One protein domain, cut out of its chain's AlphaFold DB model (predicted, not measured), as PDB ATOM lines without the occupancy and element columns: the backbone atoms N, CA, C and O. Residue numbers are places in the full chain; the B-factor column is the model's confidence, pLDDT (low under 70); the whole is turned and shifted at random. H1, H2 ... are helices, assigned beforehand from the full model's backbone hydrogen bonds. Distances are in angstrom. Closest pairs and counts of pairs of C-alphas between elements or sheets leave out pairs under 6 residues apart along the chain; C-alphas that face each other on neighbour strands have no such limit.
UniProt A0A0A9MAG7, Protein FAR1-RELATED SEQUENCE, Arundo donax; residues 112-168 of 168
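This is residues 112 to 168 of the 168 residues of the protein "Protein FAR1-RELATED SEQUENCE" of Arundo donax (UniProt A0A0A9MAG7). Two helices, H1 and then H2, make an open V, joined at its point by a one-residue link, with the far part of H2 sticking out free. Before H1 an unnamed stretch, residues 112 to 127, makes a loose loop at the other end of H1. The printed part has 57 residues with two named helices and no named strand, class all helix. It is loose, with a radius of gyration of the C-alphas of 14.6 A, and flat, spanning 37 by 30 by 16 A.

H1, residues 128 to 148, begins at C-alpha 128 (-7.110, -5.441, 122.565) and is 30.7 A long from first to last C-alpha. H2, residues 150 to 165, is 22.9 A long and ends at C-alpha 165 (-27.740, -11.768, 127.125).

H1 and H2 form a helical hairpin with a tight link. They touch through residues 142 to 147 and 152 to 156 alone; the closest C-alphas, of Gly 146 and Phe 153, are 4.1 A apart. They run opposite ways at a shallow tilt of 33 degrees, only just short of steep. In H2 every O i to N i+4 pair is within hydrogen-bond range, in H1 16 of 17.

The C-alphas farthest apart, of Ser 119 and Ser 168, are 38.1 A apart. The printed part has no cut. Residues 112 to 127 and 168 have pLDDT under 70.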
ATOM      1  N   PRO A 112       3.789  -9.974 122.684       46.16
ATOM      2  CA  PRO A 112       3.826  -8.691 123.364       46.16
ATOM      3  C   PRO A 112       4.172  -8.931 124.839       46.16
ATOM      4  O   PRO A 112       3.940 -10.013 125.378       46.16
ATOM      5  N   SER A 113       4.834  -7.971 125.481       47.97
ATOM      6  CA  SER A 113       5.481  -8.129 126.799       47.97
ATOM      7  C   SER A 113       4.582  -8.729 127.895       47.97
ATOM      8  O   SER A 113       5.091  -9.283 128.866       47.97
ATOM      9  N   ASN A 114       3.267  -8.670 127.700       45.47
ATOM     10  CA  ASN A 114       2.196  -9.268 128.491       45.47
ATOM     11  C   ASN A 114       1.918 -10.770 128.255       45.47
ATOM     12  O   ASN A 114       1.302 -11.400 129.102       45.47
ATOM     13  N   LEU A 115       2.334 -11.352 127.134       47.47
ATOM     14  CA  LEU A 115       2.235 -12.785 126.821       47.47
ATOM     15  C   LEU A 115       3.578 -13.517 126.985       47.47
ATOM     16  O   LEU A 115       3.633 -14.751 126.950       47.47
ATOM     17  N   LYS A 116       4.677 -12.782 127.208       47.22
ATOM     18  CA  LYS A 116       5.906 -13.369 127.744       47.22
ATOM     19  C   LYS A 116       5.583 -13.865 129.148       47.22
ATOM     20  O   LYS A 116       5.338 -13.058 130.039       47.22
ATOM     21  N   ARG A 117       5.568 -15.183 129.352       47.62
ATOM     22  CA  ARG A 117       5.421 -15.803 130.675       47.62
ATOM     23  C   ARG A 117       6.599 -15.372 131.557       47.62
ATOM     24  O   ARG A 117       7.612 -16.064 131.615       47.62
ATOM     25  N   LYS A 118       6.478 -14.211 132.200       44.75
ATOM     26  CA  LYS A 118       7.328 -13.797 133.308       44.75
ATOM     27  C   LYS A 118       6.868 -14.604 134.513       44.75
ATOM     28  O   LYS A 118       5.768 -14.407 135.021       44.75
ATOM     29  N   SER A 119       7.717 -15.515 134.974       46.38
ATOM     30  CA  SER A 119       7.827 -15.709 136.414       46.38
ATOM     31  C   SER A 119       8.024 -14.314 137.014       46.38
ATOM     32  O   SER A 119       8.968 -13.623 136.629       46.38
ATOM     33  N   SER A 120       7.095 -13.906 137.880       42.91
ATOM     34  CA  SER A 120       7.097 -12.638 138.625       42.91
ATOM     35  C   SER A 120       6.617 -11.396 137.846       42.91
ATOM     36  O   SER A 120       7.347 -10.810 137.049       42.91
ATOM     37  N   GLY A 121       5.398 -10.935 138.156       40.38
ATOM     38  CA  GLY A 121       4.941  -9.561 137.892       40.38
ATOM     39  C   GLY A 121       3.636  -9.458 137.096       40.38
ATOM     40  O   GLY A 121       3.582  -9.831 135.928       40.38
ATOM     41  N   ARG A 122       2.586  -8.932 137.744       48.59
ATOM     42  CA  ARG A 122       1.220  -8.732 137.223       48.59
ATOM     43  C   ARG A 122       1.218  -7.995 135.867       48.59
ATOM     44  O   ARG A 122       1.863  -6.963 135.710       48.59
ATOM     45  N   ILE A 123       0.481  -8.537 134.897       50.84
ATOM     46  CA  ILE A 123       0.383  -8.063 133.506       50.84
ATOM     47  C   ILE A 123      -0.593  -6.868 133.389       50.84
ATOM     48  O   ILE A 123      -1.681  -6.943 133.964       50.84
ATOM     49  N   PRO A 124      -0.310  -5.816 132.585       48.47
ATOM     50  CA  PRO A 124      -1.300  -4.789 132.252       48.47
ATOM     51  C   PRO A 124      -2.401  -5.358 131.344       48.47
ATOM     52  O   PRO A 124      -2.206  -5.638 130.158       48.47
ATOM     53  N   MET A 125      -3.581  -5.525 131.930       52.12
ATOM     54  CA  MET A 125      -4.746  -6.270 131.442       52.12
ATOM     55  C   MET A 125      -5.528  -5.601 130.284       52.12
ATOM     56  O   MET A 125      -6.717  -5.854 130.125       52.12
ATOM     57  N   GLN A 126      -4.921  -4.705 129.488       56.72
ATOM     58  CA  GLN A 126      -5.699  -3.714 128.707       56.72
ATOM     59  C   GLN A 126      -5.569  -3.776 127.166       56.72
ATOM     60  O   GLN A 126      -6.474  -3.322 126.460       56.72
ATOM     61  N   SER A 127      -4.522  -4.389 126.593       69.44
ATOM     62  CA  SER A 127      -4.365  -4.470 125.122       69.44
ATOM     63  C   SER A 127      -5.488  -5.283 124.454       69.44
ATOM     64  O   SER A 127      -5.800  -6.397 124.876       69.44
ATOM     65  N   LYS A 128      -6.075  -4.753 123.369       76.81
ATOM     66  CA  LYS A 128      -7.110  -5.441 122.565       76.81
ATOM     67  C   LYS A 128      -6.609  -6.783 122.015       76.81
ATOM     68  O   LYS A 128      -7.341  -7.768 122.049       76.81
ATOM     69  N   TYR A 129      -5.352  -6.836 121.567       73.12
ATOM     70  CA  TYR A 129      -4.729  -8.068 121.076       73.12
ATOM     71  C   TYR A 129      -4.573  -9.109 122.191       73.12
ATOM     72  O   TYR A 129      -4.877 -10.280 121.988       73.12
ATOM     73  N   PHE A 130      -4.163  -8.678 123.388       74.06
ATOM     74  CA  PHE A 130      -4.028  -9.558 124.552       74.06
ATOM     75  C   PHE A 130      -5.357 -10.153 124.990       74.06
ATOM     76  O   PHE A 130      -5.455 -11.366 125.138       74.06
ATOM     77  N   ARG A 131      -6.383  -9.305 125.134       78.81
ATOM     78  CA  ARG A 131      -7.738  -9.745 125.476       78.81
ATOM     79  C   ARG A 131      -8.246 -10.756 124.454       78.81
ATOM     80  O   ARG A 131      -8.705 -11.821 124.841       78.81
ATOM     81  N   ARG A 132      -8.067 -10.478 123.157       82.50
ATOM     82  CA  ARG A 132      -8.448 -11.403 122.079       82.50
ATOM     83  C   ARG A 132      -7.693 -12.731 122.149       82.50
ATOM     84  O   ARG A 132      -8.316 -13.778 122.033       82.50
ATOM     85  N   ASN A 133      -6.377 -12.705 122.349       76.38
ATOM     86  CA  ASN A 133      -5.579 -13.927 122.446       76.38
ATOM     87  C   ASN A 133      -5.954 -14.762 123.682       76.38
ATOM     88  O   ASN A 133      -6.096 -15.974 123.573       76.38
ATOM     89  N   MET A 134      -6.157 -14.119 124.837       81.00
ATOM     90  CA  MET A 134      -6.532 -14.800 126.078       81.00
ATOM     91  C   MET A 134      -7.933 -15.414 125.992       81.00
ATOM     92  O   MET A 134      -8.115 -16.568 126.373       81.00
ATOM     93  N   LEU A 135      -8.900 -14.673 125.436       86.12
ATOM     94  CA  LEU A 135     -10.247 -15.184 125.175       86.12
ATOM     95  C   LEU A 135     -10.201 -16.385 124.227       86.12
ATOM     96  O   LEU A 135     -10.833 -17.392 124.515       86.12
ATOM     97  N   ASN A 136      -9.411 -16.319 123.150       80.75
ATOM     98  CA  ASN A 136      -9.280 -17.431 122.209       80.75
ATOM     99  C   ASN A 136      -8.661 -18.680 122.848       80.75
ATOM    100  O   ASN A 136      -9.181 -19.768 122.642       80.75
ATOM    101  N   ILE A 137      -7.580 -18.546 123.624       76.62
ATOM    102  CA  ILE A 137      -6.946 -19.696 124.297       76.62
ATOM    103  C   ILE A 137      -7.923 -20.333 125.286       76.62
ATOM    104  O   ILE A 137      -8.157 -21.535 125.221       76.62
ATOM    105  N   THR A 138      -8.541 -19.516 126.142       85.12
ATOM    106  CA  THR A 138      -9.501 -20.000 127.144       85.12
ATOM    107  C   THR A 138     -10.697 -20.672 126.469       85.12
ATOM    108  O   THR A 138     -11.115 -21.747 126.879       85.12
ATOM    109  N   ALA A 139     -11.225 -20.084 125.390       88.94
ATOM    110  CA  ALA A 139     -12.328 -20.672 124.637       88.94
ATOM    111  C   ALA A 139     -11.956 -22.042 124.052       88.94
ATOM    112  O   ALA A 139     -12.751 -22.967 124.146       88.94
ATOM    113  N   GLN A 140     -10.753 -22.192 123.493       80.56
ATOM    114  CA  GLN A 140     -10.285 -23.475 122.958       80.56
ATOM    115  C   GLN A 140     -10.150 -24.550 124.047       80.56
ATOM    116  O   GLN A 140     -10.493 -25.705 123.810       80.56
ATOM    117  N   GLU A 141      -9.696 -24.184 125.248       79.25
ATOM    118  CA  GLU A 141      -9.636 -25.107 126.389       79.25
ATOM    119  C   GLU A 141     -11.035 -25.544 126.838       79.25
ATOM    120  O   GLU A 141     -11.272 -26.738 127.014       79.25
ATOM    121  N   LEU A 142     -11.974 -24.601 126.963       85.38
ATOM    122  CA  LEU A 142     -13.358 -24.902 127.336       85.38
ATOM    123  C   LEU A 142     -14.066 -25.763 126.284       85.38
ATOM    124  O   LEU A 142     -14.781 -26.688 126.652       85.38
ATOM    125  N   ILE A 143     -13.835 -25.503 124.992       85.75
ATOM    126  CA  ILE A 143     -14.359 -26.336 123.899       85.75
ATOM    127  C   ILE A 143     -13.873 -27.773 124.065       85.75
ATOM    128  O   ILE A 143     -14.690 -28.684 124.116       85.75
ATOM    129  N   LYS A 144     -12.562 -27.972 124.237       82.06
ATOM    130  CA  LYS A 144     -11.987 -29.310 124.404       82.06
ATOM    131  C   LYS A 144     -12.570 -30.051 125.611       82.06
ATOM    132  O   LYS A 144     -12.763 -31.261 125.552       82.06
ATOM    133  N   LEU A 145     -12.812 -29.337 126.709       83.38
ATOM    134  CA  LEU A 145     -13.424 -29.908 127.906       83.38
ATOM    135  C   LEU A 145     -14.890 -30.303 127.663       83.38
ATOM    136  O   LEU A 145     -15.269 -31.414 128.011       83.38
ATOM    137  N   GLY A 146     -15.683 -29.438 127.024       90.81
ATOM    138  CA  GLY A 146     -17.081 -29.731 126.694       90.81
ATOM    139  C   GLY A 146     -17.248 -30.833 125.642       90.81
ATOM    140  O   GLY A 146     -18.194 -31.602 125.707       90.81
ATOM    141  N   GLU A 147     -16.315 -30.979 124.701       88.94
ATOM    142  CA  GLU A 147     -16.342 -32.083 123.726       88.94
ATOM    143  C   GLU A 147     -16.205 -33.465 124.381       88.94
ATOM    144  O   GLU A 147     -16.636 -34.464 123.811       88.94
ATOM    145  N   CYS A 148     -15.584 -33.531 125.560       84.81
ATOM    146  CA  CYS A 148     -15.301 -34.782 126.256       84.81
ATOM    147  C   CYS A 148     -16.324 -35.122 127.356       84.81
ATOM    148  O   CYS A 148     -16.270 -36.233 127.880       84.81
ATOM    149  N   ASP A 149     -17.216 -34.195 127.724       91.06
ATOM    150  CA  ASP A 149     -18.148 -34.330 128.850       91.06
ATOM    151  C   ASP A 149     -19.468 -33.587 128.566       91.06
ATOM    152  O   ASP A 149     -19.500 -32.361 128.427       91.06
ATOM    153  N   GLN A 150     -20.563 -34.350 128.498       90.75
ATOM    154  CA  GLN A 150     -21.901 -33.853 128.175       90.75
ATOM    155  C   GLN A 150     -22.448 -32.875 129.229       90.75
ATOM    156  O   GLN A 150     -23.048 -31.864 128.864       90.75
ATOM    157  N   GLU A 151     -22.230 -33.131 130.523       93.12
ATOM    158  CA  GLU A 151     -22.700 -32.236 131.589       93.12
ATOM    159  C   GLU A 151     -21.951 -30.900 131.526       93.12
ATOM    160  O   GLU A 151     -22.534 -29.818 131.664       93.12
ATOM    161  N   LEU A 152     -20.648 -30.960 131.240       88.81
ATOM    162  CA  LEU A 152     -19.823 -29.769 131.098       88.81
ATOM    163  C   LEU A 152     -20.166 -28.974 129.833       88.81
ATOM    164  O   LEU A 152     -20.178 -27.743 129.872       88.81
ATOM    165  N   PHE A 153     -20.495 -29.644 128.727       94.81
ATOM    166  CA  PHE A 153     -21.003 -28.994 127.519       94.81
ATOM    167  C   PHE A 153     -22.271 -28.173 127.799       94.81
ATOM    168  O   PHE A 153     -22.336 -26.992 127.440       94.81
ATOM    169  N   GLU A 154     -23.257 -28.762 128.480       94.75
ATOM    170  CA  GLU A 154     -24.520 -28.094 128.815       94.75
ATOM    171  C   GLU A 154     -24.300 -26.891 129.738       94.75
ATOM    172  O   GLU A 154     -24.844 -25.802 129.506       94.75
ATOM    173  N   LEU A 155     -23.425 -27.048 130.736       94.88
ATOM    174  CA  LEU A 155     -23.042 -25.980 131.652       94.88
ATOM    175  C   LEU A 155     -22.362 -24.812 130.920       94.88
ATOM    176  O   LEU A 155     -22.701 -23.646 131.154       94.88
ATOM    177  N   LEU A 156     -21.447 -25.107 129.992       94.06
ATOM    178  CA  LEU A 156     -20.766 -24.096 129.183       94.06
ATOM    179  C   LEU A 156     -21.733 -23.362 128.253       94.06
ATOM    180  O   LEU A 156     -21.699 -22.131 128.185       94.06
ATOM    181  N   MET A 157     -22.629 -24.077 127.573       94.75
ATOM    182  CA  MET A 157     -23.613 -23.473 126.672       94.75
ATOM    183  C   MET A 157     -24.585 -22.551 127.410       94.75
ATOM    184  O   MET A 157     -24.844 -21.434 126.948       94.75
ATOM    185  N   ASN A 158     -25.071 -22.963 128.584       94.19
ATOM    186  CA  ASN A 158     -25.915 -22.114 129.423       94.19
ATOM    187  C   ASN A 158     -25.144 -20.871 129.905       94.19
ATOM    188  O   ASN A 158     -25.615 -19.740 129.759       94.19
ATOM    189  N   GLY A 159     -23.911 -21.060 130.387       93.62
ATOM    190  CA  GLY A 159     -23.027 -19.971 130.803       93.62
ATOM    191  C   GLY A 159     -22.775 -18.946 129.691       93.62
ATOM    192  O   GLY A 159     -22.962 -17.744 129.900       93.62
ATOM    193  N   PHE A 160     -22.416 -19.397 128.485       92.06
ATOM    194  CA  PHE A 160     -22.220 -18.520 127.325       92.06
ATOM    195  C   PHE A 160     -23.507 -17.815 126.890       92.06
ATOM    196  O   PHE A 160     -23.462 -16.635 126.534       92.06
ATOM    197  N   GLY A 161     -24.649 -18.503 126.942       91.38
ATOM    198  CA  GLY A 161     -25.957 -17.916 126.658       91.38
ATOM    199  C   GLY A 161     -26.306 -16.778 127.620       91.38
ATOM    200  O   GLY A 161     -26.711 -15.701 127.181       91.38
ATOM    201  N   ASN A 162     -26.081 -16.984 128.919       93.25
ATOM    202  CA  ASN A 162     -26.292 -15.963 129.945       93.25
ATOM    203  C   ASN A 162     -25.369 -14.760 129.743       93.25
ATOM    204  O   ASN A 162     -25.845 -13.628 129.729       93.25
ATOM    205  N   MET A 163     -24.077 -14.998 129.489       90.56
ATOM    206  CA  MET A 163     -23.121 -13.917 129.243       90.56
ATOM    207  C   MET A 163     -23.473 -13.084 128.008       90.56
ATOM    208  O   MET A 163     -23.355 -11.867 128.064       90.56
ATOM    209  N   LYS A 164     -23.929 -13.689 126.901       85.81
ATOM    210  CA  LYS A 164     -24.352 -12.925 125.711       85.81
ATOM    211  C   LYS A 164     -25.537 -12.009 126.017       85.81
ATOM    212  O   LYS A 164     -25.496 -10.832 125.664       85.81
ATOM    213  N   ARG A 165     -26.550 -12.531 126.716       88.06
ATOM    214  CA  ARG A 165     -27.740 -11.768 127.125       88.06
ATOM    215  C   ARG A 165     -27.418 -10.580 128.033       88.06
ATOM    216  O   ARG A 165     -28.065  -9.556 127.906       88.06
ATOM    217  N   SER A 166     -26.415 -10.681 128.906       84.06
ATOM    218  CA  SER A 166     -26.033  -9.583 129.811       84.06
ATOM    219  C   SER A 166     -25.386  -8.369 129.124       84.06
ATOM    220  O   SER A 166     -25.202  -7.346 129.776       84.06
ATOM    221  N   TYR A 167     -25.018  -8.477 127.845       70.81
ATOM    222  CA  TYR A 167     -24.411  -7.394 127.056       70.81
ATOM    223  C   TYR A 167     -25.199  -7.080 125.769       70.81
ATOM    224  O   TYR A 167     -24.663  -6.418 124.877       70.81
ATOM    225  N   SER A 168     -26.429  -7.598 125.660       52.81
ATOM    226  CA  SER A 168     -27.400  -7.299 124.594       52.81
ATOM    227  C   SER A 168     -28.377  -6.241 125.083       52.81
ATOM    228  O   SER A 168     -28.740  -5.371 124.268       52.81
TER     229      SER A 168